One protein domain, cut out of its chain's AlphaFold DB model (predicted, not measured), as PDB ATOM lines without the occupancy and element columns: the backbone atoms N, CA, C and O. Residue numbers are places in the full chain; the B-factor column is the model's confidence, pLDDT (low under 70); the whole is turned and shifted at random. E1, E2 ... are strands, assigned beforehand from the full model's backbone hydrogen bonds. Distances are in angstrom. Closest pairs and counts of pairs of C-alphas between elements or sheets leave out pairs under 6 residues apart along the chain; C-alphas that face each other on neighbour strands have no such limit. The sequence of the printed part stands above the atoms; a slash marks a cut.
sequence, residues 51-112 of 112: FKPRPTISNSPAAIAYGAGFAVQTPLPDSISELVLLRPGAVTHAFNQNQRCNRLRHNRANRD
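What this domain is: This is residues 51 to 112 of the 112 residues of the protein "DUF1929 domain-containing protein" of Acidobacteria bacterium (UniProt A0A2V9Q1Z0). With little regular structure, the domain is a slender two-strand hairpin, E1 and E2, whose tip lies at one end of the long axis and whose tail after E2 reaches the other, with the loose stretch of residues 51 to 82 looping crosswise to it. Residues 62 to 68 of that loop stick out free. The printed part has 62 residues, 10 of them in named elements, with no named helix and two antiparallel strands, E1 then E2; the class is all strand. It is loose, with a radius of gyration of the C-alphas of 14.8 A, and only just flat, spanning 53 by 34 by 18 A.

How they stand to each other: E1, residues 83 to 87, and E2, residues 100 to 104, are antiparallel neighbours and form a hairpin, their directions 156 degrees apart. C-alphas 84 and 103 face each other at 4.5 A. N 85 and O 102, 2.8 A apart, are within hydrogen-bond range, as are N 102 and O 85 at 2.9 A.

Where its parts are: E1 measures 13.4 A from C-alpha 83 at (22.484, -20.500, 39.021) to C-alpha 87. E2 measures 12.6 A and ends at C-alpha 104, (20.421, -17.532, 35.112).

The domain as a whole: The C-alphas of His 93 and Asp 112 are the farthest apart, 53.1 A. The printed part has no cut. The 12-residue link from E1 to E2 is long. Mean pLDDT of the printed part is 86.7; residues 109 to 112 are under 70.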
ATOM      1  N   PHE A  51      35.466 -27.060  49.912       91.88
ATOM      2  CA  PHE A  51      35.326 -27.825  51.156       91.88
ATOM      3  C   PHE A  51      33.958 -27.665  51.833       91.88
ATOM      4  O   PHE A  51      33.718 -28.254  52.886       91.88
ATOM      5  N   LYS A  52      33.053 -26.877  51.244       90.50
ATOM      6  CA  LYS A  52      31.704 -26.639  51.773       90.50
ATOM      7  C   LYS A  52      30.729 -27.721  51.270       90.50
ATOM      8  O   LYS A  52      30.962 -28.286  50.196       90.50
ATOM      9  N   PRO A  53      29.637 -28.021  52.001       89.19
ATOM     10  CA  PRO A  53      28.585 -28.917  51.520       89.19
ATOM     11  C   PRO A  53      28.069 -28.485  50.140       89.19
ATOM     12  O   PRO A  53      27.827 -27.303  49.904       89.19
ATOM     13  N   ARG A  54      27.928 -29.439  49.211       88.44
ATOM     14  CA  ARG A  54      27.562 -29.169  47.811       88.44
ATOM     15  C   ARG A  54      26.140 -29.662  47.534       88.44
ATOM     16  O   ARG A  54      25.843 -30.801  47.892       88.44
ATOM     17  N   PRO A  55      25.290 -28.886  46.840       87.88
ATOM     18  CA  PRO A  55      24.022 -29.395  46.348       87.88
ATOM     19  C   PRO A  55      24.228 -30.479  45.310       87.88
ATOM     20  O   PRO A  55      25.204 -30.489  44.552       87.88
ATOM     21  N   THR A  56      23.251 -31.369  45.246       89.62
ATOM     22  CA  THR A  56      23.193 -32.449  44.274       89.62
ATOM     23  C   THR A  56      22.192 -32.106  43.175       89.62
ATOM     24  O   THR A  56      21.109 -31.571  43.426       89.62
ATOM     25  N   ILE A  57      22.572 -32.405  41.932       90.06
ATOM     26  CA  ILE A  57      21.693 -32.319  40.763       90.06
ATOM     27  C   ILE A  57      21.232 -33.742  40.465       90.06
ATOM     28  O   ILE A  57      22.049 -34.590  40.116       90.06
ATOM     29  N   SER A  58      19.940 -34.008  40.633       90.19
ATOM     30  CA  SER A  58      19.341 -35.323  40.385       90.19
ATOM     31  C   SER A  58      19.077 -35.559  38.902       90.19
ATOM     32  O   SER A  58      19.253 -36.670  38.418       90.19
ATOM     33  N   ASN A  59      18.646 -34.524  38.179       87.44
ATOM     34  CA  ASN A  59      18.346 -34.622  36.754       87.44
ATOM     35  C   ASN A  59      18.482 -33.259  36.068       87.44
ATOM     36  O   ASN A  59      18.132 -32.229  36.652       87.44
ATOM     37  N   SER A  60      18.953 -33.264  34.821       88.44
ATOM     38  CA  SER A  60      19.051 -32.077  33.976       88.44
ATOM     39  C   SER A  60      18.930 -32.440  32.488       88.44
ATOM     40  O   SER A  60      19.460 -33.471  32.075       88.44
ATOM     41  N   PRO A  61      18.302 -31.589  31.654       87.38
ATOM     42  CA  PRO A  61      18.285 -31.760  30.205       87.38
ATOM     43  C   PRO A  61      19.695 -31.706  29.603       87.38
ATOM     44  O   PRO A  61      20.510 -30.878  30.010       87.38
ATOM     45  N   ALA A  62      19.960 -32.549  28.601       87.88
ATOM     46  CA  ALA A  62      21.255 -32.603  27.912       87.88
ATOM     47  C   ALA A  62      21.468 -31.450  26.911       87.88
ATOM     48  O   ALA A  62      22.605 -31.060  26.642       87.88
ATOM     49  N   ALA A  63      20.379 -30.912  26.358       87.19
ATOM     50  CA  ALA A  63      20.385 -29.812  25.404       87.19
ATOM     51  C   ALA A  63      19.235 -28.851  25.707       87.19
ATOM     52  O   ALA A  63      18.154 -29.264  26.126       87.19
ATOM     53  N   ILE A  64      19.488 -27.562  25.502       88.31
ATOM     54  CA  ILE A  64      18.566 -26.476  25.833       88.31
ATOM     55  C   ILE A  64      18.637 -25.458  24.696       88.31
ATOM     56  O   ILE A  64      19.729 -25.110  24.243       88.31
ATOM     57  N   ALA A  65      17.484 -24.992  24.221       88.75
ATOM     58  CA  ALA A  65      17.411 -23.923  23.230       88.75
ATOM     59  C   ALA A  65      17.560 -22.546  23.894       88.75
ATOM     60  O   ALA A  65      17.198 -22.349  25.055       88.75
ATOM     61  N   TYR A  66      18.063 -21.563  23.149       87.38
ATOM     62  CA  TYR A  66      18.147 -20.194  23.652       87.38
ATOM     63  C   TYR A  66      16.755 -19.620  23.936       87.38
ATOM     64  O   TYR A  66      15.817 -19.823  23.171       87.38
ATOM     65  N   GLY A  67      16.629 -18.894  25.048       84.19
ATOM     66  CA  GLY A  67      15.372 -18.265  25.464       84.19
ATOM     67  C   GLY A  67      14.337 -19.221  26.066       84.19
ATOM     68  O   GLY A  67      13.388 -18.745  26.689       84.19
ATOM     69  N   ALA A  68      14.529 -20.538  25.951       83.94
ATOM     70  CA  ALA A  68      13.656 -21.525  26.569       83.94
ATOM     71  C   ALA A  68      13.956 -21.676  28.069       83.94
ATOM     72  O   ALA A  68      15.113 -21.694  28.495       83.94
ATOM     73  N   GLY A  69      12.899 -21.805  28.874       86.19
ATOM     74  CA  GLY A  69      13.019 -22.262  30.256       86.19
ATOM     75  C   GLY A  69      13.300 -23.764  30.304       86.19
ATOM     76  O   GLY A  69      12.885 -24.509  29.420       86.19
ATOM     77  N   PHE A  70      13.995 -24.213  31.343       86.88
ATOM     78  CA  PHE A  70      14.273 -25.627  31.571       86.88
ATOM     79  C   PHE A  70      14.187 -25.954  33.063       86.88
ATOM     80  O   PHE A  70      14.379 -25.081  33.910       86.88
ATOM     81  N   ALA A  71      13.893 -27.214  33.376       88.25
ATOM     82  CA  ALA A  71      13.794 -27.695  34.747       88.25
ATOM     83  C   ALA A  71      15.064 -28.453  35.140       88.25
ATOM     84  O   ALA A  71      15.538 -29.307  34.392       88.25
ATOM     85  N   VAL A  72      15.583 -28.166  36.331       87.19
ATOM     86  CA  VAL A  72      16.658 -28.931  36.973       87.19
ATOM     87  C   VAL A  72      16.092 -29.518  38.247       87.19
ATOM     88  O   VAL A  72      15.467 -28.805  39.030       87.19
ATOM     89  N   GLN A  73      16.293 -30.815  38.453       88.94
ATOM     90  CA  GLN A  73      15.840 -31.474  39.669       88.94
ATOM     91  C   GLN A  73      16.970 -31.514  40.686       88.94
ATOM     92  O   GLN A  73      18.082 -31.945  40.380       88.94
ATOM     93  N   THR A  74      16.664 -31.083  41.901       87.81
ATOM     94  CA  THR A  74      17.556 -31.116  43.057       87.81
ATOM     95  C   THR A  74      16.739 -31.486  44.301       87.81
ATOM     96  O   THR A  74      15.562 -31.124  44.363       87.81
ATOM     97  N   PRO A  75      17.311 -32.197  45.288       85.25
ATOM     98  CA  PRO A  75      16.597 -32.548  46.517       85.25
ATOM     99  C   PRO A  75      16.299 -31.358  47.439       85.25
ATOM    100  O   PRO A  75      15.377 -31.440  48.241       85.25
ATOM    101  N   LEU A  76      17.076 -30.270  47.350       83.19
ATOM    102  CA  LEU A  76      16.973 -29.104  48.241       83.19
ATOM    103  C   LEU A  76      16.891 -27.794  47.430       83.19
ATOM    104  O   LEU A  76      17.850 -27.016  47.426       83.19
ATOM    105  N   PRO A  77      15.772 -27.529  46.727       80.06
ATOM    106  CA  PRO A  77      15.641 -26.368  45.841       80.06
ATOM    107  C   PRO A  77      15.690 -25.021  46.576       80.06
ATOM    108  O   PRO A  77      16.079 -24.022  45.976       80.06
ATOM    109  N   ASP A  78      15.344 -24.988  47.865       83.12
ATOM    110  CA  ASP A  78      15.373 -23.763  48.676       83.12
ATOM    111  C   ASP A  78      16.782 -23.342  49.102       83.12
ATOM    112  O   ASP A  78      16.996 -22.186  49.451       83.12
ATOM    113  N   SER A  79      17.754 -24.255  49.030       84.81
ATOM    114  CA  SER A  79      19.150 -23.995  49.408       84.81
ATOM    115  C   SER A  79      19.997 -23.365  48.294       84.81
ATOM    116  O   SER A  79      21.211 -23.271  48.439       84.81
ATOM    117  N   ILE A  80      19.387 -23.009  47.158       86.88
ATOM    118  CA  ILE A  80      20.073 -22.486  45.973       86.88
ATOM    119  C   ILE A  80      19.651 -21.030  45.756       86.88
ATOM    120  O   ILE A  80      18.523 -20.786  45.329       86.88
ATOM    121  N   SER A  81      20.549 -20.059  45.963       88.50
ATOM    122  CA  SER A  81      20.273 -18.669  45.553       88.50
ATOM    123  C   SER A  81      20.775 -18.283  44.166       88.50
ATOM    124  O   SER A  81      20.386 -17.225  43.659       88.50
ATOM    125  N   GLU A  82      21.721 -19.017  43.579       88.88
ATOM    126  CA  GLU A  82      22.341 -18.613  42.318       88.88
ATOM    127  C   GLU A  82      22.569 -19.795  41.383       88.88
ATOM    128  O   GLU A  82      23.035 -20.862  41.768       88.88
ATOM    129  N   LEU A  83      22.256 -19.566  40.109       89.19
ATOM    130  CA  LEU A  83      22.484 -20.500  39.021       89.19
ATOM    131  C   LEU A  83      23.307 -19.800  37.948       89.19
ATOM    132  O   LEU A  83      22.993 -18.681  37.534       89.19
ATOM    133  N   VAL A  84      24.354 -20.475  37.484       92.38
ATOM    134  CA  VAL A  84      25.280 -19.939  36.488       92.38
ATOM    135  C   VAL A  84      25.537 -20.995  35.426       92.38
ATOM    136  O   VAL A  84      25.924 -22.123  35.726       92.38
ATOM    137  N   LEU A  85      25.376 -20.601  34.167       91.19
ATOM    138  CA  LEU A  85      25.811 -21.376  33.018       91.19
ATOM    139  C   LEU A  85      27.223 -20.937  32.618       91.19
ATOM    140  O   LEU A  85      27.442 -19.793  32.212       91.19
ATOM    141  N   LEU A  86      28.176 -21.863  32.722       92.38
ATOM    142  CA  LEU A  86      29.580 -21.643  32.380       92.38
ATOM    143  C   LEU A  86      29.928 -22.367  31.079       92.38
ATOM    144  O   LEU A  86      29.789 -23.584  30.979       92.38
ATOM    145  N   ARG A  87      30.423 -21.622  30.085       91.56
ATOM    146  CA  ARG A  87      31.005 -22.227  28.878       91.56
ATOM    147  C   ARG A  87      32.442 -22.688  29.172       91.56
ATOM    148  O   ARG A  87      33.206 -21.886  29.718       91.56
ATOM    149  N   PRO A  88      32.843 -23.915  28.774       89.69
ATOM    150  CA  PRO A  88      34.225 -24.372  28.900       89.69
ATOM    151  C   PRO A  88      35.217 -23.421  28.219       89.69
ATOM    152  O   PRO A  88      35.005 -22.981  27.083       89.69
ATOM    153  N   GLY A  89      36.296 -23.100  28.933       89.06
ATOM    154  CA  GLY A  89      37.383 -22.272  28.421       89.06
ATOM    155  C   GLY A  89      38.314 -23.047  27.492       89.06
ATOM    156  O   GLY A  89      38.471 -24.258  27.624       89.06
ATOM    157  N   ALA A  90      38.954 -22.324  26.577       91.25
ATOM    158  CA  ALA A  90      40.035 -22.830  25.740       91.25
ATOM    159  C   ALA A  90      41.158 -21.790  25.775       91.25
ATOM    160  O   ALA A  90      40.994 -20.698  25.231       91.25
ATOM    161  N   VAL A  91      42.244 -22.096  26.493       92.19
ATOM    162  CA  VAL A  91      43.341 -21.156  26.759       92.19
ATOM    163  C   VAL A  91      44.558 -21.535  25.928       92.19
ATOM    164  O   VAL A  91      45.013 -22.673  25.983       92.19
ATOM    165  N   THR A  92      45.126 -20.571  25.211       89.88
ATOM    166  CA  THR A  92      46.475 -20.671  24.640       89.88
ATOM    167  C   THR A  92      47.128 -19.294  24.656       89.88
ATOM    168  O   THR A  92      46.431 -18.312  24.457       89.88
ATOM    169  N   HIS A  93      48.426 -19.182  24.950       95.06
ATOM    170  CA  HIS A  93      49.148 -17.894  24.987       95.06
ATOM    171  C   HIS A  93      48.429 -16.772  25.771       95.06
ATOM    172  O   HIS A  93      48.291 -15.654  25.285       95.06
ATOM    173  N   ALA A  94      47.934 -17.088  26.976       90.19
ATOM    174  CA  ALA A  94      47.146 -16.170  27.816       90.19
ATOM    175  C   ALA A  94      45.846 -15.643  27.166       90.19
ATOM    176  O   ALA A  94      45.262 -14.662  27.621       90.19
ATOM    177  N   PHE A  95      45.358 -16.320  26.131       88.62
ATOM    178  CA  PHE A  95      44.183 -15.933  25.373       88.62
ATOM    179  C   PHE A  95      43.062 -16.957  25.526       88.62
ATOM    180  O   PHE A  95      43.269 -18.153  25.327       88.62
ATOM    181  N   ASN A  96      41.865 -16.479  25.876       91.81
ATOM    182  CA  ASN A  96      40.674 -17.303  26.073       91.81
ATOM    183  C   ASN A  96      39.407 -16.537  25.670       91.81
ATOM    184  O   ASN A  96      38.876 -15.747  26.443       91.81
ATOM    185  N   GLN A  97      38.901 -16.797  24.463       90.94
ATOM    186  CA  GLN A  97      37.651 -16.195  23.963       90.94
ATOM    187  C   GLN A  97      36.403 -17.034  24.277       90.94
ATOM    188  O   GLN A  97      35.266 -16.643  23.978       90.94
ATOM    189  N   ASN A  98      36.613 -18.237  24.810       91.50
ATOM    190  CA  ASN A  98      35.568 -19.242  24.901       91.50
ATOM    191  C   ASN A  98      34.867 -19.221  26.259       91.50
ATOM    192  O   ASN A  98      33.654 -19.416  26.306       91.50
ATOM    193  N   GLN A  99      35.596 -18.952  27.344       92.50
ATOM    194  CA  GLN A  99      35.024 -18.912  28.689       92.50
ATOM    195  C   GLN A  99      34.042 -17.751  28.841       92.50
ATOM    196  O   GLN A  99      34.357 -16.599  28.555       92.50
ATOM    197  N   ARG A 100      32.831 -18.073  29.296       92.88
ATOM    198  CA  ARG A 100      31.742 -17.115  29.530       92.88
ATOM    199  C   ARG A 100      30.957 -17.559  30.750       92.88
ATOM    200  O   ARG A 100      30.764 -18.760  30.938       92.88
ATOM    201  N   CYS A 101      30.508 -16.596  31.543       93.50
ATOM    202  CA  CYS A 101      29.731 -16.804  32.755       93.50
ATOM    203  C   CYS A 101      28.384 -16.100  32.590       93.50
ATOM    204  O   CYS A 101      28.338 -14.874  32.521       93.50
ATOM    205  N   ASN A 102      27.302 -16.874  32.494       91.69
ATOM    206  CA  ASN A 102      25.954 -16.344  32.332       91.69
ATOM    207  C   ASN A 102      25.119 -16.691  33.562       91.69
ATOM    208  O   ASN A 102      24.775 -17.856  33.774       91.69
ATOM    209  N   ARG A 103      24.759 -15.682  34.355       92.94
ATOM    210  CA  ARG A 103      23.834 -15.850  35.479       92.94
ATOM    211  C   ARG A 103      22.423 -16.113  34.957       92.94
ATOM    212  O   ARG A 103      21.945 -15.418  34.060       92.94
ATOM    213  N   LEU A 104      21.760 -17.120  35.512       90.38
ATOM    214  CA  LEU A 104      20.421 -17.532  35.112       90.38
ATOM    215  C   LEU A 104      19.383 -17.042  36.121       90.38
ATOM    216  O   LEU A 104      19.539 -17.186  37.334       90.38
ATOM    217  N   ARG A 105      18.281 -16.508  35.594       90.44
ATOM    218  CA  ARG A 105      17.056 -16.313  36.374       90.44
ATOM    219  C   ARG A 105      16.411 -17.675  36.629       90.44
ATOM    220  O   ARG A 105      16.366 -18.501  35.719       90.44
ATOM    221  N   HIS A 106      15.914 -17.898  37.836       88.50
ATOM    222  CA  HIS A 106      15.280 -19.154  38.213       88.50
ATOM    223  C   HIS A 106      14.108 -18.908  39.151       88.50
ATOM    224  O   HIS A 106      14.119 -17.962  39.937       88.50
ATOM    225  N   ASN A 107      13.129 -19.803  39.074       87.81
ATOM    226  CA  ASN A 107      12.001 -19.853  39.986       87.81
ATOM    227  C   ASN A 107      12.053 -21.205  40.700       87.81
ATOM    228  O   ASN A 107      12.336 -22.226  40.069       87.81
ATOM    229  N   ARG A 108      11.782 -21.217  42.004       84.69
ATOM    230  CA  ARG A 108      11.643 -22.459  42.768       84.69
ATOM    231  C   ARG A 108      10.258 -23.040  42.497       84.69
ATOM    232  O   ARG A 108       9.265 -22.321  42.577       84.69
ATOM    233  N   ALA A 109      10.193 -24.319  42.144       69.00
ATOM    234  CA  ALA A 109       8.926 -25.028  42.033       69.00
ATOM    235  C   ALA A 109       8.571 -25.581  43.418       69.00
ATOM    236  O   ALA A 109       9.159 -26.574  43.843       69.00
ATOM    237  N   ASN A 110       7.652 -24.917  44.124       53.16
ATOM    238  CA  ASN A 110       7.064 -25.456  45.349       53.16
ATOM    239  C   ASN A 110       6.214 -26.674  44.962       53.16
ATOM    240  O   ASN A 110       5.361 -26.555  44.080       53.16
ATOM    241  N   ARG A 111       6.461 -27.844  45.554       53.06
ATOM    242  CA  ARG A 111       5.440 -28.896  45.578       53.06
ATOM    243  C   ARG A 111       4.735 -28.773  46.916       53.06
ATOM    244  O   ARG A 111       5.393 -28.935  47.940       53.06
ATOM    245  N   ASP A 112       3.450 -28.451  46.858       43.59
ATOM    246  CA  ASP A 112       2.531 -28.590  47.987       43.59
ATOM    247  C   ASP A 112       2.377 -30.071  48.380       43.59
ATOM    248  O   ASP A 112       2.484 -30.943  47.476       43.59
TER     249      ASP A 112